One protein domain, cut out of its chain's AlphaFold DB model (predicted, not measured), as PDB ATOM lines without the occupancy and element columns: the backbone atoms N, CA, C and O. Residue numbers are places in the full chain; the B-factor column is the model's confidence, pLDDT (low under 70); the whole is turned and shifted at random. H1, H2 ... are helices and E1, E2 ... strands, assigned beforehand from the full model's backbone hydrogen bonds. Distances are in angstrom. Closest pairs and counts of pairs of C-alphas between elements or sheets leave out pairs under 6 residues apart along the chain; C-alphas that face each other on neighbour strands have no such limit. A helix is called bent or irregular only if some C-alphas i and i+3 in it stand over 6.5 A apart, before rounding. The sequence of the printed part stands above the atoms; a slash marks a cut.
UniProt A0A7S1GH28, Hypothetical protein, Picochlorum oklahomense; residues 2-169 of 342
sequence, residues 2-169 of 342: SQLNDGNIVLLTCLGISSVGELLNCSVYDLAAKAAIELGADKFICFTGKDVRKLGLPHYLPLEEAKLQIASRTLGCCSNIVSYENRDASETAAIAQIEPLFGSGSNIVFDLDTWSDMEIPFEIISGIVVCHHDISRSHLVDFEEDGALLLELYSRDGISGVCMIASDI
ATOM      1  N   SER A   2     -50.923  29.837 -60.352       89.25
ATOM      2  CA  SER A   2     -50.888  30.601 -61.631       89.25
ATOM      3  C   SER A   2     -50.012  31.864 -61.605       89.25
ATOM      4  O   SER A   2     -49.148  32.011 -62.451       89.25
ATOM      5  N   GLN A   3     -50.179  32.731 -60.601       93.88
ATOM      6  CA  GLN A   3     -49.399  33.973 -60.486       93.88
ATOM      7  C   GLN A   3     -47.890  33.727 -60.322       93.88
ATOM      8  O   GLN A   3     -47.081  34.449 -60.890       93.88
ATOM      9  N   LEU A   4     -47.516  32.688 -59.570       93.69
ATOM     10  CA  LEU A   4     -46.113  32.320 -59.368       93.69
ATOM     11  C   LEU A   4     -45.497  31.774 -60.664       93.69
ATOM     12  O   LEU A   4     -44.362  32.107 -60.985       93.69
ATOM     13  N   ASN A   5     -46.264  30.998 -61.439       93.69
ATOM     14  CA  ASN A   5     -45.823  30.474 -62.736       93.69
ATOM     15  C   ASN A   5     -45.567  31.588 -63.763       93.69
ATOM     16  O   ASN A   5     -44.714  31.428 -64.630       93.69
ATOM     17  N   ASP A   6     -46.271  32.714 -63.638       96.31
ATOM     18  CA  ASP A   6     -46.077  33.901 -64.475       96.31
ATOM     19  C   ASP A   6     -44.873  34.761 -64.026       96.31
ATOM     20  O   ASP A   6     -44.577  35.786 -64.638       96.31
ATOM     21  N   GLY A   7     -44.162  34.358 -62.963       94.44
ATOM     22  CA  GLY A   7     -43.019  35.086 -62.407       94.44
ATOM     23  C   GLY A   7     -43.401  36.276 -61.521       94.44
ATOM     24  O   GLY A   7     -42.547  37.110 -61.218       94.44
ATOM     25  N   ASN A   8     -44.666  36.378 -61.100       96.75
ATOM     26  CA  ASN A   8     -45.129  37.473 -60.251       96.75
ATOM     27  C   ASN A   8     -44.820  37.221 -58.772       96.75
ATOM     28  O   ASN A   8     -44.912  36.099 -58.271       96.75
ATOM     29  N   ILE A   9     -44.559  38.308 -58.042       95.38
ATOM     30  CA  ILE A   9     -44.530  38.307 -56.577       95.38
ATOM     31  C   ILE A   9     -45.970  38.415 -56.073       95.38
ATOM     32  O   ILE A   9     -46.691  39.351 -56.421       95.38
ATOM     33  N   VAL A  10     -46.387  37.459 -55.243       94.31
ATOM     34  CA  VAL A  10     -47.732  37.431 -54.660       94.31
ATOM     35  C   VAL A  10     -47.689  38.037 -53.263       94.31
ATOM     36  O   VAL A  10     -46.993  37.536 -52.386       94.31
ATOM     37  N   LEU A  11     -48.460  39.103 -53.054       93.75
ATOM     38  CA  LEU A  11     -48.661  39.712 -51.743       93.75
ATOM     39  C   LEU A  11     -50.000  39.243 -51.173       93.75
ATOM     40  O   LEU A  11     -51.047  39.477 -51.776       93.75
ATOM     41  N   LEU A  12     -49.958  38.585 -50.016       91.50
ATOM     42  CA  LEU A  12     -51.146  38.144 -49.290       91.50
ATOM     43  C   LEU A  12     -51.435  39.101 -48.135       91.50
ATOM     44  O   LEU A  12     -50.554  39.433 -47.345       91.50
ATOM     45  N   THR A  13     -52.685  39.538 -48.025       92.44
ATOM     46  CA  THR A  13     -53.168  40.285 -46.861       92.44
ATOM     47  C   THR A  13     -53.587  39.325 -45.757       92.44
ATOM     48  O   THR A  13     -54.135  38.266 -46.045       92.44
ATOM     49  N   CYS A  14     -53.447  39.732 -44.497       89.19
ATOM     50  CA  CYS A  14     -53.900  38.973 -43.323       89.19
ATOM     51  C   CYS A  14     -55.424  39.057 -43.106       89.19
ATOM     52  O   CYS A  14     -55.904  39.219 -41.988       89.19
ATOM     53  N   LEU A  15     -56.187  39.001 -44.198       90.31
ATOM     54  CA  LEU A  15     -57.641  39.096 -44.212       90.31
ATOM     55  C   LEU A  15     -58.217  37.849 -44.876       90.31
ATOM     56  O   LEU A  15     -57.920  37.567 -46.038       90.31
ATOM     57  N   GLY A  16     -59.056  37.129 -44.138       86.50
ATOM     58  CA  GLY A  16     -59.852  36.015 -44.638       86.50
ATOM     59  C   GLY A  16     -61.285  36.454 -44.928       86.50
ATOM     60  O   GLY A  16     -61.801  37.364 -44.284       86.50
ATOM     61  N   ILE A  17     -61.942  35.802 -45.887       90.25
ATOM     62  CA  ILE A  17     -63.374  35.993 -46.153       90.25
ATOM     63  C   ILE A  17     -64.093  34.688 -45.815       90.25
ATOM     64  O   ILE A  17     -63.734  33.630 -46.333       90.25
ATOM     65  N   SER A  18     -65.100  34.752 -44.943       91.50
ATOM     66  CA  SER A  18     -65.919  33.591 -44.590       91.50
ATOM     67  C   SER A  18     -66.854  33.194 -45.740       91.50
ATOM     68  O   SER A  18     -67.137  33.985 -46.639       91.50
ATOM     69  N   SER A  19     -67.416  31.981 -45.699       90.75
ATOM     70  CA  SER A  19     -68.416  31.530 -46.685       90.75
ATOM     71  C   SER A  19     -69.685  32.396 -46.722       90.75
ATOM     72  O   SER A  19     -70.419  32.367 -47.707       90.75
ATOM     73  N   VAL A  20     -69.929  33.180 -45.668       93.75
ATOM     74  CA  VAL A  20     -71.045  34.130 -45.544       93.75
ATOM     75  C   VAL A  20     -70.666  35.528 -46.069       93.75
ATOM     76  O   VAL A  20     -71.538  36.371 -46.261       93.75
ATOM     77  N   GLY A  21     -69.386  35.770 -46.370       91.56
ATOM     78  CA  GLY A  21     -68.877  37.043 -46.890       91.56
ATOM     79  C   GLY A  21     -68.374  38.014 -45.820       91.56
ATOM     80  O   GLY A  21     -68.184  39.194 -46.113       91.56
ATOM     81  N   GLU A  22     -68.156  37.550 -44.589       93.12
ATOM     82  CA  GLU A  22     -67.586  38.375 -43.518       93.12
ATOM     83  C   GLU A  22     -66.061  38.437 -43.628       93.12
ATOM     84  O   GLU A  22     -65.415  37.430 -43.920       93.12
ATOM     85  N   LEU A  23     -65.490  39.616 -43.370       91.75
ATOM     86  CA  LEU A  23     -64.043  39.816 -43.288       91.75
ATOM     87  C   LEU A  23     -63.547  39.444 -41.891       91.75
ATOM     88  O   LEU A  23     -64.019  39.986 -40.893       91.75
ATOM     89  N   LEU A  24     -62.564  38.556 -41.841       88.75
ATOM     90  CA  LEU A  24     -61.936  38.072 -40.620       88.75
ATOM     91  C   LEU A  24     -60.459  38.461 -40.617       88.75
ATOM     92  O   LEU A  24     -59.790  38.410 -41.650       88.75
ATOM     93  N   ASN A  25     -59.953  38.842 -39.447       89.56
ATOM     94  CA  ASN A  25     -58.525  39.049 -39.250       89.56
ATOM     95  C   ASN A  25     -57.847  37.692 -39.051       89.56
ATOM     96  O   ASN A  25     -58.267  36.920 -38.189       89.56
ATOM     97  N   CYS A  26     -56.809  37.412 -39.832       85.62
ATOM     98  CA  CYS A  26     -56.021  36.192 -39.710       85.62
ATOM     99  C   CYS A  26     -54.664  36.514 -39.084       85.62
ATOM    100  O   CYS A  26     -54.086  37.568 -39.345       85.62
ATOM    101  N   SER A  27     -54.129  35.591 -38.287       86.25
ATOM    102  CA  SER A  27     -52.737  35.675 -37.845       86.25
ATOM    103  C   SER A  27     -51.800  35.598 -39.048       86.25
ATOM    104  O   SER A  27     -51.997  34.785 -39.956       86.25
ATOM    105  N   VAL A  28     -50.774  36.453 -39.046       89.62
ATOM    106  CA  VAL A  28     -49.732  36.477 -40.082       89.62
ATOM    107  C   VAL A  28     -49.014  35.129 -40.127       89.62
ATOM    108  O   VAL A  28     -48.797  34.592 -41.210       89.62
ATOM    109  N   TYR A  29     -48.669  34.580 -38.959       87.69
ATOM    110  CA  TYR A  29     -47.888  33.351 -38.840       87.69
ATOM    111  C   TYR A  29     -48.673  32.142 -39.346       87.69
ATOM    112  O   TYR A  29     -48.145  31.370 -40.140       87.69
ATOM    113  N   ASP A  30     -49.947  32.029 -38.974       84.81
ATOM    114  CA  ASP A  30     -50.817  30.928 -39.396       84.81
ATOM    115  C   ASP A  30     -51.057  30.973 -40.903       84.81
ATOM    116  O   ASP A  30     -50.929  29.962 -41.593       84.81
ATOM    117  N   LEU A  31     -51.373  32.163 -41.431       89.44
ATOM    118  CA  LEU A  31     -51.595  32.352 -42.859       89.44
ATOM    119  C   LEU A  31     -50.326  32.036 -43.655       89.44
ATOM    120  O   LEU A  31     -50.398  31.331 -44.659       89.44
ATOM    121  N   ALA A  32     -49.171  32.535 -43.208       91.50
ATOM    122  CA  ALA A  32     -47.894  32.301 -43.866       91.50
ATOM    123  C   ALA A  32     -47.501  30.820 -43.824       91.50
ATOM    124  O   ALA A  32     -47.119  30.266 -44.853       91.50
ATOM    125  N   ALA A  33     -47.630  30.168 -42.668       89.00
ATOM    126  CA  ALA A  33     -47.304  28.760 -42.500       89.00
ATOM    127  C   ALA A  33     -48.229  27.866 -43.336       89.00
ATOM    128  O   ALA A  33     -47.756  27.002 -44.074       89.00
ATOM    129  N   LYS A  34     -49.544  28.121 -43.306       88.62
ATOM    130  CA  LYS A  34     -50.518  27.384 -44.118       88.62
ATOM    131  C   LYS A  34     -50.266  27.575 -45.611       88.62
ATOM    132  O   LYS A  34     -50.249  26.592 -46.346       88.62
ATOM    133  N   ALA A  35     -50.017  28.811 -46.046       91.06
ATOM    134  CA  ALA A  35     -49.688  29.104 -47.435       91.06
ATOM    135  C   ALA A  35     -48.396  28.401 -47.866       91.06
ATOM    136  O   ALA A  35     -48.363  27.822 -48.944       91.06
ATOM    137  N   ALA A  36     -47.350  28.410 -47.037       92.44
ATOM    138  CA  ALA A  36     -46.087  27.752 -47.354       92.44
ATOM    139  C   ALA A  36     -46.266  26.236 -47.534       92.44
ATOM    140  O   ALA A  36     -45.813  25.688 -48.540       92.44
ATOM    141  N   ILE A  37     -46.978  25.584 -46.608       89.75
ATOM    142  CA  ILE A  37     -47.232  24.137 -46.648       89.75
ATOM    143  C   ILE A  37     -48.102  23.772 -47.858       89.75
ATOM    144  O   ILE A  37     -47.757  22.867 -48.613       89.75
ATOM    145  N   GLU A  38     -49.203  24.494 -48.100       90.44
ATOM    146  CA  GLU A  38     -50.078  24.241 -49.256       90.44
ATOM    147  C   GLU A  38     -49.385  24.508 -50.595       90.44
ATOM    148  O   GLU A  38     -49.700  23.865 -51.598       90.44
ATOM    149  N   LEU A  39     -48.446  25.456 -50.626       91.69
ATOM    150  CA  LEU A  39     -47.655  25.738 -51.815       91.69
ATOM    151  C   LEU A  39     -46.516  24.734 -52.030       91.69
ATOM    152  O   LEU A  39     -45.960  24.729 -53.128       91.69
ATOM    153  N   GLY A  40     -46.171  23.921 -51.026       90.00
ATOM    154  CA  GLY A  40     -44.987  23.062 -51.050       90.00
ATOM    155  C   GLY A  40     -43.698  23.875 -51.165       90.00
ATOM    156  O   GLY A  40     -42.854  23.573 -52.002       90.00
ATOM    157  N   ALA A  41     -43.589  24.969 -50.406       92.44
ATOM    158  CA  ALA A  41     -42.430  25.853 -50.471       92.44
ATOM    159  C   ALA A  41     -41.153  25.161 -49.962       92.44
ATOM    160  O   ALA A  41     -41.169  24.532 -48.909       92.44
ATOM    161  N   ASP A  42     -40.025  25.355 -50.654       89.81
ATOM    162  CA  ASP A  42     -38.727  24.802 -50.225       89.81
ATOM    163  C   ASP A  42     -38.170  25.502 -48.972       89.81
ATOM    164  O   ASP A  42     -37.461  24.902 -48.160       89.81
ATOM    165  N   LYS A  43     -38.467  26.801 -48.832       92.44
ATOM    166  CA  LYS A  43     -37.977  27.659 -47.749       92.44
ATOM    167  C   LYS A  43     -39.101  28.505 -47.171       92.44
ATOM    168  O   LYS A  43     -39.832  29.169 -47.906       92.44
ATOM    169  N   PHE A  44     -39.169  28.547 -45.848       94.69
ATOM    170  CA  PHE A  44     -39.970  29.496 -45.086       94.69
ATOM    171  C   PHE A  44     -39.051  30.558 -44.478       94.69
ATOM    172  O   PHE A  44     -37.984  30.225 -43.975       94.69
ATOM    173  N   ILE A  45     -39.413  31.838 -44.550       94.62
ATOM    174  CA  ILE A  45     -38.590  32.928 -44.006       94.62
ATOM    175  C   ILE A  45     -39.467  33.781 -43.101       94.62
ATOM    176  O   ILE A  45     -40.476  34.328 -43.543       94.62
ATOM    177  N   CYS A  46     -39.063  33.900 -41.842       93.62
ATOM    178  CA  CYS A  46     -39.738  34.694 -40.833       93.62
ATOM    179  C   CYS A  46     -38.813  35.821 -40.369       93.62
ATOM    180  O   CYS A  46     -37.679  35.573 -39.960       93.62
ATOM    181  N   PHE A  47     -39.296  37.061 -40.424       92.56
ATOM    182  CA  PHE A  47     -38.566  38.194 -39.866       92.56
ATOM    183  C   PHE A  47     -38.798  38.270 -38.363       92.56
ATOM    184  O   PHE A  47     -39.937  38.270 -37.904       92.56
ATOM    185  N   THR A  48     -37.709  38.349 -37.609       91.12
ATOM    186  CA  THR A  48     -37.704  38.299 -36.149       91.12
ATOM    187  C   THR A  48     -37.151  39.586 -35.560       91.12
ATOM    188  O   THR A  48     -36.398  40.298 -36.220       91.12
ATOM    189  N   GLY A  49     -37.542  39.891 -34.323       86.12
ATOM    190  CA  GLY A  49     -37.032  41.040 -33.580       86.12
ATOM    191  C   GLY A  49     -36.191  40.648 -32.365       86.12
ATOM    192  O   GLY A  49     -35.781  39.501 -32.171       86.12
ATOM    193  N   LYS A  50     -35.997  41.625 -31.474       82.31
ATOM    194  CA  LYS A  50     -35.132  41.515 -30.286       82.31
ATOM    195  C   LYS A  50     -35.439  40.331 -29.374       82.31
ATOM    196  O   LYS A  50     -34.539  39.871 -28.677       82.31
ATOM    197  N   ASP A  51     -36.681  39.863 -29.328       82.25
ATOM    198  CA  ASP A  51     -37.078  38.794 -28.409       82.25
ATOM    199  C   ASP A  51     -36.493  37.439 -28.810       82.25
ATOM    200  O   ASP A  51     -36.000  36.723 -27.942       82.25
ATOM    201  N   VAL A  52     -36.408  37.148 -30.112       83.00
ATOM    202  CA  VAL A  52     -35.710  35.958 -30.621       83.00
ATOM    203  C   VAL A  52     -34.197  36.119 -30.471       83.00
ATOM    204  O   VAL A  52     -33.520  35.205 -30.004       83.00
ATOM    205  N   ARG A  53     -33.655  37.310 -30.763       80.81
ATOM    206  CA  ARG A  53     -32.216  37.597 -30.626       80.81
ATOM    207  C   ARG A  53     -31.688  37.342 -29.211       80.81
ATOM    208  O   ARG A  53     -30.601  36.791 -29.049       80.81
ATOM    209  N   LYS A  54     -32.454  37.711 -28.177       81.69
ATOM    210  CA  LYS A  54     -32.095  37.479 -26.763       81.69
ATOM    211  C   LYS A  54     -31.919  36.000 -26.421       81.69
ATOM    212  O   LYS A  54     -31.239  35.697 -25.445       81.69
ATOM    213  N   LEU A  55     -32.524  35.093 -27.190       80.50
ATOM    214  CA  LEU A  55     -32.424  33.657 -26.948       80.50
ATOM    215  C   LEU A  55     -31.074  33.073 -27.363       80.50
ATOM    216  O   LEU A  55     -30.779  31.956 -26.952       80.50
ATOM    217  N   GLY A  56     -30.268  33.808 -28.141       80.88
ATOM    218  CA  GLY A  56     -28.931  33.370 -28.543       80.88
ATOM    219  C   GLY A  56     -28.945  32.048 -29.307       80.88
ATOM    220  O   GLY A  56     -28.101  31.192 -29.051       80.88
ATOM    221  N   LEU A  57     -29.934  31.861 -30.188       83.50
ATOM    222  CA  LEU A  57     -30.075  30.628 -30.959       83.50
ATOM    223  C   LEU A  57     -28.836  30.385 -31.836       83.50
ATOM    224  O   LEU A  57     -28.266  31.347 -32.366       83.50
ATOM    225  N   PRO A  58     -28.415  29.118 -32.004       83.94
ATOM    226  CA  PRO A  58     -27.359  28.782 -32.945       83.94
ATOM    227  C   PRO A  58     -27.803  29.100 -34.376       83.94
ATOM    228  O   PRO A  58     -28.993  29.165 -34.679       83.94
ATOM    229  N   HIS A  59     -26.836  29.265 -35.278       84.69
ATOM    230  CA  HIS A  59     -27.138  29.539 -36.682       84.69
ATOM    231  C   HIS A  59     -27.899  28.382 -37.357       84.69
ATOM    232  O   HIS A  59     -28.772  28.616 -38.184       84.69
ATOM    233  N   TYR A  60     -27.605  27.142 -36.969       84.62
ATOM    234  CA  TYR A  60     -28.302  25.948 -37.428       84.62
ATOM    235  C   TYR A  60     -28.921  25.220 -36.236       84.62
ATOM    236  O   TYR A  60     -28.228  24.950 -35.255       84.62
ATOM    237  N   LEU A  61     -30.209  24.898 -36.341       85.31
ATOM    238  CA  LEU A  61     -30.973  24.186 -35.327       85.31
ATOM    239  C   LEU A  61     -31.749  23.026 -35.981       85.31
ATOM    240  O   LEU A  61     -32.717  23.260 -36.708       85.31
ATOM    241  N   PRO A  62     -31.357  21.762 -35.753       84.81
ATOM    242  CA  PRO A  62     -32.126  20.612 -36.217       84.81
ATOM    243  C   PRO A  62     -33.556  20.624 -35.663       84.81
ATOM    244  O   PRO A  62     -33.768  20.991 -34.508       84.81
ATOM    245  N   LEU A  63     -34.531  20.156 -36.448       85.06
ATOM    246  CA  LEU A  63     -35.946  20.134 -36.052       85.06
ATOM    247  C   LEU A  63     -36.183  19.452 -34.695       85.06
ATOM    248  O   LEU A  63     -36.955  19.952 -33.880       85.06
ATOM    249  N   GLU A  64     -35.511  18.331 -34.439       80.31
ATOM    250  CA  GLU A  64     -35.653  17.601 -33.173       80.31
ATOM    251  C   GLU A  64     -35.107  18.401 -31.981       80.31
ATOM    252  O   GLU A  64     -35.760  18.493 -30.944       80.31
ATOM    253  N   GLU A  65     -33.968  19.080 -32.142       81.19
ATOM    254  CA  GLU A  65     -33.433  19.970 -31.105       81.19
ATOM    255  C   GLU A  65     -34.329  21.192 -30.888       81.19
ATOM    256  O   GLU A  65     -34.539  21.614 -29.751       81.19
ATOM    257  N   ALA A  66     -34.912  21.734 -31.960       83.62
ATOM    258  CA  ALA A  66     -35.848  22.849 -31.884       83.62
ATOM    259  C   ALA A  66     -37.101  22.479 -31.070       83.62
ATOM    260  O   ALA A  66     -37.495  23.216 -30.163       83.62
ATOM    261  N   LYS A  67     -37.688  21.303 -31.333       82.81
ATOM    262  CA  LYS A  67     -38.811  20.754 -30.553       82.81
ATOM    263  C   LYS A  67     -38.436  20.578 -29.082       82.81
ATOM    264  O   LYS A  67     -39.196  20.981 -28.204       82.81
ATOM    265  N   LEU A  68     -37.254  20.031 -28.802       78.38
ATOM    266  CA  LEU A  68     -36.772  19.848 -27.430       78.38
ATOM    267  C   LEU A  68     -36.591  21.174 -26.689       78.38
ATOM    268  O   LEU A  68     -36.977  21.282 -25.523       78.38
ATOM    269  N   GLN A  69     -36.061  22.201 -27.355       76.00
ATOM    270  CA  GLN A  69     -35.933  23.529 -26.760       76.00
ATOM    271  C   GLN A  69     -37.294  24.122 -26.390       76.00
ATOM    272  O   GLN A  69     -37.415  24.693 -25.306       76.00
ATOM    273  N   ILE A  70     -38.320  23.938 -27.226       74.75
ATOM    274  CA  ILE A  70     -39.694  24.329 -26.880       74.75
ATOM    275  C   ILE A  70     -40.186  23.537 -25.670       74.75
ATOM    276  O   ILE A  70     -40.559  24.141 -24.668       74.75
ATOM    277  N   ALA A  71     -40.120  22.204 -25.720       70.62
ATOM    278  CA  ALA A  71     -40.644  21.354 -24.652       70.62
ATOM    279  C   ALA A  71     -40.014  21.681 -23.288       70.62
ATOM    280  O   ALA A  71     -40.712  21.782 -22.279       70.62
ATOM    281  N   SER A  72     -38.695  21.908 -23.264       68.44
ATOM    282  CA  SER A  72     -37.963  22.266 -22.044       68.44
ATOM    283  C   SER A  72     -38.416  23.595 -21.428       68.44
ATOM    284  O   SER A  72     -38.389  23.747 -20.208       68.44
ATOM    285  N   ARG A  73     -38.858  24.550 -22.253       66.12
ATOM    286  CA  ARG A  73     -39.304  25.877 -21.811       66.12
ATOM    287  C   ARG A  73     -40.759  25.865 -21.358       66.12
ATOM    288  O   ARG A  73     -41.059  26.433 -20.314       66.12
ATOM    289  N   THR A  74     -41.629  25.154 -22.073       60.62
ATOM    290  CA  THR A  74     -43.054  25.012 -21.732       60.62
ATOM    291  C   THR A  74     -43.269  24.285 -20.399       60.62
ATOM    292  O   THR A  74     -44.209  24.588 -19.670       60.62
ATOM    293  N   LEU A  75     -42.392  23.341 -20.036       57.72
ATOM    294  CA  LEU A  75     -42.569  22.492 -18.848       57.72
ATOM    295  C   LEU A  75     -42.130  23.111 -17.512       57.72
ATOM    296  O   LEU A  75     -42.225  22.442 -16.481       57.72
ATOM    297  N   GLY A  76     -41.666  24.367 -17.488       51.28
ATOM    298  CA  GLY A  76     -41.404  25.110 -16.245       51.28
ATOM    299  C   GLY A  76     -40.480  24.409 -15.235       51.28
ATOM    300  O   GLY A  76     -40.517  24.725 -14.046       51.28
ATOM    301  N   CYS A  77     -39.662  23.446 -15.674       37.97
ATOM    302  CA  CYS A  77     -38.833  22.609 -14.815       37.97
ATOM    303  C   CYS A  77     -37.368  22.639 -15.259       37.97
ATOM    304  O   CYS A  77     -37.023  22.240 -16.365       37.97
ATOM    305  N   CYS A  78     -36.530  23.021 -14.292       33.50
ATOM    306  CA  CYS A  78     -35.093  22.776 -14.192       33.50
ATOM    307  C   CYS A  78     -34.181  23.724 -14.986       33.50
ATOM    308  O   CYS A  78     -33.614  23.408 -16.029       33.50
ATOM    309  N   SER A  79     -33.897  24.858 -14.343       35.19
ATOM    310  CA  SER A  79     -32.523  25.350 -14.250       35.19
ATOM    311  C   SER A  79     -31.530  24.174 -14.154       35.19
ATOM    312  O   SER A  79     -31.636  23.333 -13.264       35.19
ATOM    313  N   ASN A  80     -30.565  24.147 -15.078       37.22
ATOM    314  CA  ASN A  80     -29.535  23.114 -15.275       37.22
ATOM    315  C   ASN A  80     -30.047  21.779 -15.860       37.22
ATOM    316  O   ASN A  80     -30.120  20.758 -15.184       37.22
ATOM    317  N   ILE A  81     -30.321  21.776 -17.160       33.53
ATOM    318  CA  ILE A  81     -30.616  20.602 -18.001       33.53
ATOM    319  C   ILE A  81     -29.423  20.502 -18.980       33.53
ATOM    320  O   ILE A  81     -29.179  21.455 -19.708       33.53
ATOM    321  N   VAL A  82     -28.558  19.478 -19.047       30.28
ATOM    322  CA  VAL A  82     -28.577  18.078 -18.582       30.28
ATOM    323  C   VAL A  82     -27.126  17.586 -18.453       30.28
ATOM    324  O   VAL A  82     -26.353  17.728 -19.399       30.28
ATOM    325  N   SER A  83     -26.758  16.950 -17.337       29.98
ATOM    326  CA  SER A  83     -25.583  16.067 -17.286       29.98
ATOM    327  C   SER A  83     -25.864  14.778 -18.072       29.98
ATOM    328  O   SER A  83     -26.881  14.120 -17.866       29.98
ATOM    329  N   TYR A  84     -24.934  14.456 -18.964       39.81
ATOM    330  CA  TYR A  84     -25.040  13.707 -20.223       39.81
ATOM    331  C   TYR A  84     -25.455  12.215 -20.213       39.81
ATOM    332  O   TYR A  84     -25.231  11.546 -21.217       39.81
ATOM    333  N   GLU A  85     -26.073  11.664 -19.167       31.61
ATOM    334  CA  GLU A  85     -26.197  10.193 -19.043       31.61
ATOM    335  C   GLU A  85     -27.626   9.613 -19.103       31.61
ATOM    336  O   GLU A  85     -27.765   8.398 -19.138       31.61
ATOM    337  N   ASN A  86     -28.696  10.420 -19.176       34.25
ATOM    338  CA  ASN A  86     -30.088   9.912 -19.178       34.25
ATOM    339  C   ASN A  86     -31.060  10.758 -20.043       34.25
ATOM    340  O   ASN A  86     -31.961  11.395 -19.498       34.25
ATOM    341  N   ARG A  87     -30.876  10.820 -21.376       43.72
ATOM    342  CA  ARG A  87     -31.638  11.733 -22.266       43.72
ATOM    343  C   ARG A  87     -32.875  11.132 -22.968       43.72
ATOM    344  O   ARG A  87     -33.933  11.752 -22.926       43.72
ATOM    345  N   ASP A  88     -32.838   9.917 -23.512       45.91
ATOM    346  CA  ASP A  88     -33.822   9.546 -24.556       45.91
ATOM    347  C   ASP A  88     -35.272   9.315 -24.073       45.91
ATOM    348  O   ASP A  88     -36.235   9.690 -24.748       45.91
ATOM    349  N   ALA A  89     -35.475   8.745 -22.880       45.00
ATOM    350  CA  ALA A  89     -36.826   8.472 -22.367       45.00
ATOM    351  C   ALA A  89     -37.563   9.744 -21.896       45.00
ATOM    352  O   ALA A  89     -38.784   9.842 -22.030       45.00
ATOM    353  N   SER A  90     -36.826  10.728 -21.365       52.75
ATOM    354  CA  SER A  90     -37.384  12.013 -20.920       52.75
ATOM    355  C   SER A  90     -37.645  12.952 -22.098       52.75
ATOM    356  O   SER A  90     -38.623  13.694 -22.081       52.75
ATOM    357  N   GLU A  91     -36.792  12.909 -23.121       52.62
ATOM    358  CA  GLU A  91     -36.910  13.717 -24.337       52.62
ATOM    359  C   GLU A  91     -38.099  13.274 -25.194       52.62
ATOM    360  O   GLU A  91     -38.920  14.104 -25.574       52.62
ATOM    361  N   THR A  92     -38.285  11.964 -25.388       55.03
ATOM    362  CA  THR A  92     -39.451  11.422 -26.114       55.03
ATOM    363  C   THR A  92     -40.766  11.765 -25.404       55.03
ATOM    364  O   THR A  92     -41.755  12.107 -26.048       55.03
ATOM    365  N   ALA A  93     -40.783  11.729 -24.066       56.25
ATOM    366  CA  ALA A  93     -41.952  12.105 -23.273       56.25
ATOM    367  C   ALA A  93     -42.253  13.613 -23.337       56.25
ATOM    368  O   ALA A  93     -43.419  13.998 -23.360       56.25
ATOM    369  N   ALA A  94     -41.220  14.458 -23.381       59.44
ATOM    370  CA  ALA A  94     -41.364  15.901 -23.539       59.44
ATOM    371  C   ALA A  94     -41.850  16.266 -24.953       59.44
ATOM    372  O   ALA A  94     -42.759  17.082 -25.092       59.44
ATOM    373  N   ILE A  95     -41.322  15.602 -25.991       61.09
ATOM    374  CA  ILE A  95     -41.776  15.748 -27.384       61.09
ATOM    375  C   ILE A  95     -43.235  15.291 -27.532       61.09
ATOM    376  O   ILE A  95     -44.038  15.995 -28.136       61.09
ATOM    377  N   ALA A  96     -43.626  14.173 -26.918       58.31
ATOM    378  CA  ALA A  96     -45.007  13.685 -26.960       58.31
ATOM    379  C   ALA A  96     -46.020  14.657 -26.322       58.31
ATOM    380  O   ALA A  96     -47.191  14.662 -26.697       58.31
ATOM    381  N   GLN A  97     -45.593  15.491 -25.368       61.78
ATOM    382  CA  GLN A  97     -46.456  16.512 -24.761       61.78
ATOM    383  C   GLN A  97     -46.659  17.731 -25.665       61.78
ATOM    384  O   GLN A  97     -47.689  18.394 -25.555       61.78
ATOM    385  N   ILE A  98     -45.713  18.002 -26.568       63.62
ATOM    386  CA  ILE A  98     -45.806  19.080 -27.559       63.62
ATOM    387  C   ILE A  98     -46.335  18.600 -28.918       63.62
ATOM    388  O   ILE A  98     -46.775  19.429 -29.701       63.62
ATOM    389  N   GLU A  99     -46.378  17.292 -29.203       64.06
ATOM    390  CA  GLU A  99     -46.978  16.742 -30.435       64.06
ATOM    391  C   GLU A  99     -48.391  17.267 -30.762       64.06
ATOM    392  O   GLU A  99     -48.644  17.574 -31.932       64.06
ATOM    393  N   PRO A 100     -49.308  17.455 -29.789       60.41
ATOM    394  CA  PRO A 100     -50.623  18.036 -30.060       60.41
ATOM    395  C   PRO A 100     -50.572  19.450 -30.663       60.41
ATOM    396  O   PRO A 100     -51.518  19.837 -31.345       60.41
ATOM    397  N   LEU A 101     -49.483  20.202 -30.450       61.84
ATOM    398  CA  LEU A 101     -49.280  21.555 -30.987       61.84
ATOM    399  C   LEU A 101     -48.959  21.564 -32.478       61.84
ATOM    400  O   LEU A 101     -49.191  22.563 -33.151       61.84
ATOM    401  N   PHE A 102     -48.374  20.476 -32.972       61.91
ATOM    402  CA  PHE A 102     -47.993  20.339 -34.374       61.91
ATOM    403  C   PHE A 102     -49.066  19.586 -35.174       61.91
ATOM    404  O   PHE A 102     -49.117  19.697 -36.393       61.91
ATOM    405  N   GLY A 103     -49.980  18.893 -34.486       56.19
ATOM    406  CA  GLY A 103     -51.052  18.110 -35.094       56.19
ATOM    407  C   GLY A 103     -50.548  16.791 -35.686       56.19
ATOM    408  O   GLY A 103     -49.427  16.678 -36.169       56.19
ATOM    409  N   SER A 104     -51.387  15.753 -35.664       46.84
ATOM    410  CA  SER A 104     -51.069  14.475 -36.314       46.84
ATOM    411  C   SER A 104     -51.687  14.419 -37.718       46.84
ATOM    412  O   SER A 104     -52.911  14.433 -37.867       46.84
ATOM    413  N   GLY A 105     -50.856  14.298 -38.759       53.25
ATOM    414  CA  GLY A 105     -51.294  14.135 -40.154       53.25
ATOM    415  C   GLY A 105     -51.551  15.453 -40.904       53.25
ATOM    416  O   GLY A 105     -50.903  16.459 -40.650       53.25
ATOM    417  N   SER A 106     -52.486  15.454 -41.864       42.44
ATOM    418  CA  SER A 106     -52.803  16.619 -42.722       42.44
ATOM    419  C   SER A 106     -53.647  17.710 -42.043       42.44
ATOM    420  O   SER A 106     -53.882  18.769 -42.633       42.44
ATOM    421  N   ASN A 107     -54.115  17.469 -40.813       49.69
ATOM    422  CA  ASN A 107     -54.838  18.453 -40.013       49.69
ATOM    423  C   ASN A 107     -53.855  19.213 -39.128       49.69
ATOM    424  O   ASN A 107     -53.536  18.794 -38.018       49.69
ATOM    425  N   ILE A 108     -53.401  20.345 -39.652       58.28
ATOM    426  CA  ILE A 108     -52.557  21.287 -38.929       58.28
ATOM    427  C   ILE A 108     -53.436  22.037 -37.930       58.28
ATOM    428  O   ILE A 108     -54.396  22.702 -38.336       58.28
ATOM    429  N   VAL A 109     -53.118  21.928 -36.643       57.72
ATOM    430  CA  VAL A 109     -53.792  22.689 -35.590       57.72
ATOM    431  C   VAL A 109     -52.938  23.915 -35.285       57.72
ATOM    432  O   VAL A 109     -52.042  23.877 -34.452       57.72
ATOM    433  N   PHE A 110     -53.203  25.009 -35.999       62.22
ATOM    434  CA  PHE A 110     -52.737  26.332 -35.587       62.22
ATOM    435  C   PHE A 110     -53.692  26.829 -34.504       62.22
ATOM    436  O   PHE A 110     -54.794  27.279 -34.816       62.22
ATOM    437  N   ASP A 111     -53.306  26.669 -33.241       65.06
ATOM    438  CA  ASP A 111     -54.064  27.207 -32.117       65.06
ATOM    439  C   ASP A 111     -53.252  28.289 -31.403       65.06
ATOM    440  O   ASP A 111     -52.389  28.008 -30.567       65.06
ATOM    441  N   LEU A 112     -53.536  29.541 -31.767       62.94
ATOM    442  CA  LEU A 112     -52.933  30.738 -31.178       62.94
ATOM    443  C   LEU A 112     -53.112  30.818 -29.666       62.94
ATOM    444  O   LEU A 112     -52.229  31.362 -28.998       62.94
ATOM    445  N   ASP A 113     -54.223  30.303 -29.133       63.41
ATOM    446  CA  ASP A 113     -54.465  30.321 -27.694       63.41
ATOM    447  C   ASP A 113     -53.446  29.405 -27.010       63.41
ATOM    448  O   ASP A 113     -52.728  29.834 -26.107       63.41
ATOM    449  N   THR A 114     -53.256  28.200 -27.554       65.12
ATOM    450  CA  THR A 114     -52.243  27.268 -27.050       65.12
ATOM    451  C   THR A 114     -50.810  27.801 -27.238       65.12
ATOM    452  O   THR A 114     -49.939  27.572 -26.399       65.12
ATOM    453  N   TRP A 115     -50.527  28.540 -28.315       68.12
ATOM    454  CA  TRP A 115     -49.191  29.106 -28.556       68.12
ATOM    455  C   TRP A 115     -48.858  30.278 -27.629       68.12
ATOM    456  O   TRP A 115     -47.705  30.432 -27.224       68.12
ATOM    457  N   SER A 116     -49.860  31.088 -27.284       65.31
ATOM    458  CA  SER A 116     -49.700  32.247 -26.398       65.31
ATOM    459  C   SER A 116     -49.310  31.835 -24.975       65.31
ATOM    460  O   SER A 116     -48.572  32.560 -24.310       65.31
ATOM    461  N   ASP A 117     -49.742  30.652 -24.538       66.00
ATOM    462  CA  ASP A 117     -49.457  30.111 -23.207       66.00
ATOM    463  C   ASP A 117     -47.997  29.654 -23.025       66.00
ATOM    464  O   ASP A 117     -47.546  29.460 -21.897       66.00
ATOM    465  N   MET A 118     -47.229  29.490 -24.110       64.88
ATOM    466  CA  MET A 118     -45.889  28.890 -24.048       64.88
ATOM    467  C   MET A 118     -44.740  29.878 -23.798       64.88
ATOM    468  O   MET A 118     -43.592  29.448 -23.737       64.88
ATOM    469  N   GLU A 119     -45.010  31.185 -23.675       71.62
ATOM    470  CA  GLU A 119     -43.995  32.250 -23.502       71.62
ATOM    471  C   GLU A 119     -42.846  32.216 -24.545       71.62
ATOM    472  O   GLU A 119     -41.753  32.746 -24.323       71.62
ATOM    473  N   ILE A 120     -43.080  31.602 -25.710       76.81
ATOM    474  CA  ILE A 120     -42.114  31.484 -26.810       76.81
ATOM    475  C   ILE A 120     -42.572  32.383 -27.969       76.81
ATOM    476  O   ILE A 120     -43.760  32.400 -28.286       76.81
ATOM    477  N   PRO A 121     -41.653  33.109 -28.636       85.25
ATOM    478  CA  PRO A 121     -41.994  33.914 -29.808       85.25
ATOM    479  C   PRO A 121     -42.650  33.087 -30.930       85.25
ATOM    480  O   PRO A 121     -42.159  32.012 -31.294       85.25
ATOM    481  N   PHE A 122     -43.738  33.605 -31.508       85.25
ATOM    482  CA  PHE A 122     -44.517  32.938 -32.563       85.25
ATOM    483  C   PHE A 122     -43.694  32.642 -33.829       85.25
ATOM    484  O   PHE A 122     -43.986  31.697 -34.563       85.25
ATOM    485  N   GLU A 123     -42.632  33.411 -34.069       88.75
ATOM    486  CA  GLU A 123     -41.666  33.218 -35.153       88.75
ATOM    487  C   GLU A 123     -41.030  31.823 -35.084       88.75
ATOM    488  O   GLU A 123     -40.932  31.120 -36.088       88.75
ATOM    489  N   ILE A 124     -40.635  31.393 -33.881       87.75
ATOM    490  CA  ILE A 124     -39.967  30.104 -33.669       87.75
ATOM    491  C   ILE A 124     -40.976  28.967 -33.813       87.75
ATOM    492  O   ILE A 124     -40.701  27.979 -34.494       87.75
ATOM    493  N   ILE A 125     -42.156  29.120 -33.202       86.31
ATOM    494  CA  ILE A 125     -43.210  28.101 -33.237       86.31
ATOM    495  C   ILE A 125     -43.651  27.856 -34.682       86.31
ATOM    496  O   ILE A 125     -43.641  26.716 -35.142       86.31
ATOM    497  N   SER A 126     -43.956  28.923 -35.425       88.62
ATOM    498  CA  SER A 126     -44.339  28.818 -36.836       88.62
ATOM    499  C   SER A 126     -43.243  28.176 -37.686       88.62
ATOM    500  O   SER A 126     -43.544  27.302 -38.496       88.62
ATOM    501  N   GLY A 127     -41.971  28.518 -37.451       90.25
ATOM    502  CA  GLY A 127     -40.843  27.886 -38.131       90.25
ATOM    503  C   GLY A 127     -40.737  26.377 -37.884       90.25
ATOM    504  O   GLY A 127     -40.496  25.621 -38.824       90.25
ATOM    505  N   ILE A 128     -40.960  25.926 -36.648       88.56
ATOM    506  CA  ILE A 128     -40.927  24.499 -36.290       88.56
ATOM    507  C   ILE A 128     -42.125  23.755 -36.877       88.56
ATOM    508  O   ILE A 128     -41.943  22.677 -37.437       88.56
ATOM    509  N   VAL A 129     -43.330  24.326 -36.791       87.44
ATOM    510  CA  VAL A 129     -44.558  23.734 -37.351       87.44
ATOM    511  C   VAL A 129     -44.409  23.533 -38.855       87.44
ATOM    512  O   VAL A 129     -44.692  22.459 -39.376       87.44
ATOM    513  N   VAL A 130     -43.901  24.544 -39.556       90.31
ATOM    514  CA  VAL A 130     -43.663  24.473 -40.997       90.31
ATOM    515  C   VAL A 130     -42.663  23.366 -41.343       90.31
ATOM    516  O   VAL A 130     -42.948  22.539 -42.210       90.31
ATOM    517  N   CYS A 131     -41.536  23.287 -40.631       89.38
ATOM    518  CA  CYS A 131     -40.558  22.218 -40.841       89.38
ATOM    519  C   CYS A 131     -41.069  20.826 -40.446       89.38
ATOM    520  O   CYS A 131     -40.614  19.830 -41.002       89.38
ATOM    521  N   HIS A 132     -42.012  20.737 -39.506       86.12
ATOM    522  CA  HIS A 132     -42.670  19.482 -39.159       86.12
ATOM    523  C   HIS A 132     -43.575  18.964 -40.287       86.12
ATOM    524  O   HIS A 132     -43.706  17.755 -40.450       86.12
ATOM    525  N   HIS A 133     -44.148  19.863 -41.089       86.38
ATOM    526  CA  HIS A 133     -44.995  19.542 -42.240       86.38
ATOM    527  C   HIS A 133     -44.220  19.543 -43.568       86.38
ATOM    528  O   HIS A 133     -44.681  20.104 -44.561       86.38
ATOM    529  N   ASP A 134     -43.050  18.903 -43.579       83.25
ATOM    530  CA  ASP A 134     -42.237  18.613 -44.772       83.25
ATOM    531  C   ASP A 134     -41.640  19.818 -45.522       83.25
ATOM    532  O   ASP A 134     -41.047  19.646 -46.589       83.25
ATOM    533  N   ILE A 135     -41.694  21.032 -44.969       90.19
ATOM    534  CA  ILE A 135     -40.864  22.123 -45.495       90.19
ATOM    535  C   ILE A 135     -39.426  21.899 -45.041       90.19
ATOM    536  O   ILE A 135     -39.139  21.725 -43.854       90.19
ATOM    537  N   SER A 136     -38.498  21.895 -45.997       85.94
ATOM    538  CA  SER A 136     -37.114  21.511 -45.725       85.94
ATOM    539  C   SER A 136     -36.443  22.456 -44.729       85.94
ATOM    540  O   SER A 136     -35.753  22.003 -43.815       85.94
ATOM    541  N   ARG A 137     -36.637  23.774 -44.894       90.69
ATOM    542  CA  ARG A 137     -35.899  24.790 -44.129       90.69
ATOM    543  C   ARG A 137     -36.766  25.996 -43.776       90.69
ATOM    544  O   ARG A 137     -37.510  26.515 -44.609       90.69
ATOM    545  N   SER A 138     -36.622  26.470 -42.545       93.75
ATOM    546  CA  SER A 138     -37.220  27.697 -42.026       93.75
ATOM    547  C   SER A 138     -36.119  28.621 -41.510       93.75
ATOM    548  O   SER A 138     -35.302  28.208 -40.695       93.75
ATOM    549  N   HIS A 139     -36.081  29.868 -41.973       93.06
ATOM    550  CA  HIS A 139     -35.072  30.857 -41.600       93.06
ATOM    551  C   HIS A 139     -35.697  31.954 -40.739       93.06
ATOM    552  O   HIS A 139     -36.620  32.647 -41.166       93.06
ATOM    553  N   LEU A 140     -35.162  32.134 -39.538       93.31
ATOM    554  CA  LEU A 140     -35.502  33.197 -38.601       93.31
ATOM    555  C   LEU A 140     -34.487  34.327 -38.768       93.31
ATOM    556  O   LEU A 140     -33.352  34.195 -38.318       93.31
ATOM    557  N   VAL A 141     -34.875  35.409 -39.438       93.50
ATOM    558  CA  VAL A 141     -33.971  36.496 -39.837       93.50
ATOM    559  C   VAL A 141     -34.230  37.734 -38.987       93.50
ATOM    560  O   VAL A 141     -35.329  38.278 -39.037       93.50
ATOM    561  N   ASP A 142     -33.246  38.204 -38.219       91.06
ATOM    562  CA  ASP A 142     -33.345  39.496 -37.523       91.06
ATOM    563  C   ASP A 142     -33.456  40.640 -38.545       91.06
ATOM    564  O   ASP A 142     -32.566  40.835 -39.375       91.06
ATOM    565  N   PHE A 143     -34.562  41.388 -38.513       88.75
ATOM    566  CA  PHE A 143     -34.765  42.513 -39.430       88.75
ATOM    567  C   PHE A 143     -33.954  43.758 -39.039       88.75
ATOM    568  O   PHE A 143     -33.874  44.694 -39.835       88.75
ATOM    569  N   GLU A 144     -33.399  43.817 -37.821       88.62
ATOM    570  CA  GLU A 144     -32.556  44.936 -37.382       88.62
ATOM    571  C   GLU A 144     -31.143  44.867 -37.973       88.62
ATOM    572  O   GLU A 144     -30.464  45.894 -38.061       88.62
ATOM    573  N   GLU A 145     -30.700  43.680 -38.388       85.75
ATOM    574  CA  GLU A 145     -29.393  43.471 -39.005       85.75
ATOM    575  C   GLU A 145     -29.443  43.826 -40.504       85.75
ATOM    576  O   GLU A 145     -30.224  43.276 -41.289       85.75
ATOM    577  N   ASP A 146     -28.600  44.776 -40.919       87.38
ATOM    578  CA  ASP A 146     -28.599  45.289 -42.291       87.38
ATOM    579  C   ASP A 146     -28.188  44.205 -43.297       87.38
ATOM    580  O   ASP A 146     -27.168  43.527 -43.151       87.38
ATOM    581  N   GLY A 147     -29.000  44.035 -44.340       86.88
ATOM    582  CA  GLY A 147     -28.776  43.030 -45.373       86.88
ATOM    583  C   GLY A 147     -28.926  41.578 -44.907       86.88
ATOM    584  O   GLY A 147     -28.537  40.684 -45.661       86.88
ATOM    585  N   ALA A 148     -29.505  41.315 -43.727       88.31
ATOM    586  CA  ALA A 148     -29.516  39.977 -43.139       88.31
ATOM    587  C   ALA A 148     -30.115  38.896 -44.051       88.31
ATOM    588  O   ALA A 148     -29.533  37.831 -44.235       88.31
ATOM    589  N   LEU A 149     -31.228  39.204 -44.721       89.56
ATOM    590  CA  LEU A 149     -31.848  38.292 -45.683       89.56
ATOM    591  C   LEU A 149     -30.907  37.925 -46.842       89.56
ATOM    592  O   LEU A 149     -30.842  36.771 -47.255       89.56
ATOM    593  N   LEU A 150     -30.200  38.910 -47.400       89.62
ATOM    594  CA  LEU A 150     -29.312  38.681 -48.541       89.62
ATOM    595  C   LEU A 150     -28.078  37.894 -48.116       89.62
ATOM    596  O   LEU A 150     -27.651  36.993 -48.833       89.62
ATOM    597  N   LEU A 151     -27.523  38.221 -46.949       87.62
ATOM    598  CA  LEU A 151     -26.389  37.501 -46.391       87.62
ATOM    599  C   LEU A 151     -26.764  36.049 -46.094       87.62
ATOM    600  O   LEU A 151     -26.010  35.167 -46.474       87.62
ATOM    601  N   GLU A 152     -27.943  35.782 -45.538       88.44
ATOM    602  CA  GLU A 152     -28.417  34.414 -45.316       88.44
ATOM    603  C   GLU A 152     -28.611  33.629 -46.622       88.44
ATOM    604  O   GLU A 152     -28.219  32.471 -46.728       88.44
ATOM    605  N   LEU A 153     -29.203  34.246 -47.648       87.00
ATOM    606  CA  LEU A 153     -29.500  33.551 -48.903       87.00
ATOM    607  C   LEU A 153     -28.262  33.287 -49.772       87.00
ATOM    608  O   LEU A 153     -28.291  32.367 -50.591       87.00
ATOM    609  N   TYR A 154     -27.207  34.094 -49.625       84.62
ATOM    610  CA  TYR A 154     -26.010  34.034 -50.471       84.62
ATOM    611  C   TYR A 154     -24.716  33.675 -49.720       84.62
ATOM    612  O   TYR A 154     -23.682  33.493 -50.365       84.62
ATOM    613  N   SER A 155     -24.750  33.544 -48.394       80.31
ATOM    614  CA  SER A 155     -23.640  33.029 -47.584       80.31
ATOM    615  C   SER A 155     -23.877  31.569 -47.225       80.31
ATOM    616  O   SER A 155     -24.977  31.174 -46.859       80.31
ATOM    617  N   ARG A 156     -22.816  30.760 -47.271       69.75
ATOM    618  CA  ARG A 156     -22.859  29.380 -46.766       69.75
ATOM    619  C   ARG A 156     -22.767  29.323 -45.250       69.75
ATOM    620  O   ARG A 156     -23.346  28.431 -44.646       69.75
ATOM    621  N   ASP A 157     -22.024  30.256 -44.659       67.81
ATOM    622  CA  ASP A 157     -21.730  30.289 -43.225       67.81
ATOM    623  C   ASP A 157     -22.778  31.044 -42.406       67.81
ATOM    624  O   ASP A 157     -22.710  31.037 -41.178       67.81
ATOM    625  N   GLY A 158     -23.751  31.654 -43.089       70.12
ATOM    626  CA  GLY A 158     -24.767  32.485 -42.468       70.12
ATOM    627  C   GLY A 158     -24.191  33.739 -41.827       70.12
ATOM    628  O   GLY A 158     -23.054  34.148 -42.085       70.12
ATOM    629  N   ILE A 159     -25.005  34.364 -40.989       75.69
ATOM    630  CA  ILE A 159     -24.665  35.556 -40.212       75.69
ATOM    631  C   ILE A 159     -25.216  35.443 -38.796       75.69
ATOM    632  O   ILE A 159     -26.223  34.784 -38.535       75.69
ATOM    633  N   SER A 160     -24.560  36.134 -37.865       72.06
ATOM    634  CA  SER A 160     -25.068  36.282 -36.504       72.06
ATOM    635  C   SER A 160     -26.440  36.956 -36.515       72.06
ATOM    636  O   SER A 160     -26.612  37.968 -37.187       72.06
ATOM    637  N   GLY A 161     -27.385  36.428 -35.736       76.56
ATOM    638  CA  GLY A 161     -28.762  36.937 -35.698       76.56
ATOM    639  C   GLY A 161     -29.713  36.236 -36.669       76.56
ATOM    640  O   GLY A 161     -30.896  36.564 -36.686       76.56
ATOM    641  N   VAL A 162     -29.228  35.246 -37.429       85.06
ATOM    642  CA  VAL A 162     -30.073  34.356 -38.229       85.06
ATOM    643  C   VAL A 162     -29.981  32.931 -37.708       85.06
ATOM    644  O   VAL A 162     -28.884  32.404 -37.520       85.06
ATOM    645  N   CYS A 163     -31.137  32.309 -37.490       89.12
ATOM    646  CA  CYS A 163     -31.258  30.910 -37.098       89.12
ATOM    647  C   CYS A 163     -32.051  30.154 -38.162       89.12
ATOM    648  O   CYS A 163     -33.202  30.486 -38.437       89.12
ATOM    649  N   MET A 164     -31.463  29.108 -38.726       89.75
ATOM    650  CA  MET A 164     -32.131  28.196 -39.639       89.75
ATOM    651  C   MET A 164     -32.552  26.929 -38.902       89.75
ATOM    652  O   MET A 164     -31.720  26.181 -38.389       89.75
ATOM    653  N   ILE A 165     -33.853  26.672 -38.907       90.56
ATOM    654  CA  ILE A 165     -34.447  25.410 -38.487       90.56
ATOM    655  C   ILE A 165     -34.547  24.514 -39.718       90.56
ATOM    656  O   ILE A 165     -35.088  24.938 -40.740       90.56
ATOM    657  N   ALA A 166     -34.038  23.287 -39.641       86.38
ATOM    658  CA  ALA A 166     -34.098  22.358 -40.768       86.38
ATOM    659  C   ALA A 166     -34.676  21.000 -40.366       86.38
ATOM    660  O   ALA A 166     -34.340  20.452 -39.312       86.38
ATOM    661  N   SER A 167     -35.531  20.452 -41.230       81.38
ATOM    662  CA  SER A 167     -36.038  19.079 -41.124       81.38
ATOM    663  C   SER A 167     -35.093  18.063 -41.785       81.38
ATOM    664  O   SER A 167     -35.101  16.881 -41.433       81.38
ATOM    665  N   ASP A 168     -34.224  18.518 -42.693       73.69
ATOM    666  CA  ASP A 168     -33.229  17.710 -43.394       73.69
ATOM    667  C   ASP A 168     -31.858  17.675 -42.683       73.69
ATOM    668  O   ASP A 168     -31.655  18.211 -41.590       73.69
ATOM    669  N   ILE A 169     -30.895  16.945 -43.262       63.31
ATOM    670  CA  ILE A 169     -29.504  16.952 -42.786       63.31
ATOM    671  C   ILE A 169     -28.804  18.184 -43.377       63.31
ATOM    672  O   ILE A 169     -27.990  18.041 -44.281       63.31
TER     673      ILE A 169
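What this domain is: This is residues 2 to 169 of the 342 residues of the protein "Hypothetical protein" of Picochlorum oklahomense (UniProt A0A7S1GH28). A twisted sheet of four strands has the helix H7 packed along one face and the short helix H8 over the other. H2 lies side by side with H7 at the E3 edge, while H4 stands up by the E4 edge with H5 crossing its far part; the small hairpin E1 E2 lies out at one end of the longest axis and the loop into H5 at the other, where residues 2 to 11 and 82 to 90 stick out. The printed part has 168 residues, with eight named helices and six named strands in the order H1 E1 E2 H2 E3 H3 E4 H4 H5 H6 H7 E5 H8 E6. The class is mixed, helices and strands; the larger sheet, E3 E5 E6 E4, is mixed too. The whole is compact, with a radius of gyration of the C-alphas of 17.1 A and spans of 54 by 41 by 28 A.

Where its parts are: Find C-alpha 2 at (-50.888, 30.601, -61.631), where H1 begins, residues 2 to 5. E1 is residues 15 to 17 and E2 is 23 to 25. From C-alpha 28 at (-49.732, 36.477, -40.082), H2 runs 16.0 A to residue 39. Next come E3, 43 to 48, 15.7 A; H3, 50 to 53; E4, 60 to 62; and H4, 63 to 74, 16.7 A. H5, 88 to 102, 20.3 A, is irregular, but only just: C-alphas 97 and 100 are 6.9 A apart. Then look for H6, 112 to 116; H7, 122 to 132, 15.1 A; E5, 137 to 142, 16.3 A; H8, 148 to 154; and E6, 162 to 166, ending at C-alpha 166 at (-34.098, 22.358, -40.768).

How they stand to each other: E3 and E5 are parallel, with N 46 and O 139 2.8 A apart; E5 and E6 are antiparallel, N 138 to O 165 2.8 A; E6 and E4 are parallel, N 61 to O 164 2.9 A. H7 is over E5 at a height over the sheet of 8.2 A, and the closest C-alphas are those of Gly 127 and Ser 138, 5.3 A. H8 is on the opposite face, at 9.7 A. H3 only grazes the sheet. H2 touches H7, the same way at a shallow tilt of 17 degrees, closest at C-alphas 33 and 130, 5.8 A. H4 touches H7 with residues 63 to 67, closest at C-alphas 63 and 128, 6.6 A. H4 touches H5 about perpendicular, 87 degrees, closest at C-alphas 71 and 94, 5.6 A. H6 is close to H7 but not clearly touching, C-alphas 115 and 122 being 7.3 A apart. In the hairpin E1 and E2, N 24 and O 16 are 2.8 A apart; H1 is apart from H2. Every O i to N i+4 pair is within hydrogen-bond range in H2, H4, H6, H7 and H8, and 8 of 11 in H5; H1 and H3 are too short for one.

The domain as a whole: The two C-alphas farthest apart, those of Gly 21 and Glu 85, are 57.6 A from each other. The printed part has no cut, and H4 to H5 is the long link. The model's pLDDT is under 70 at residues 72 to 118, 156 to 157 and 169.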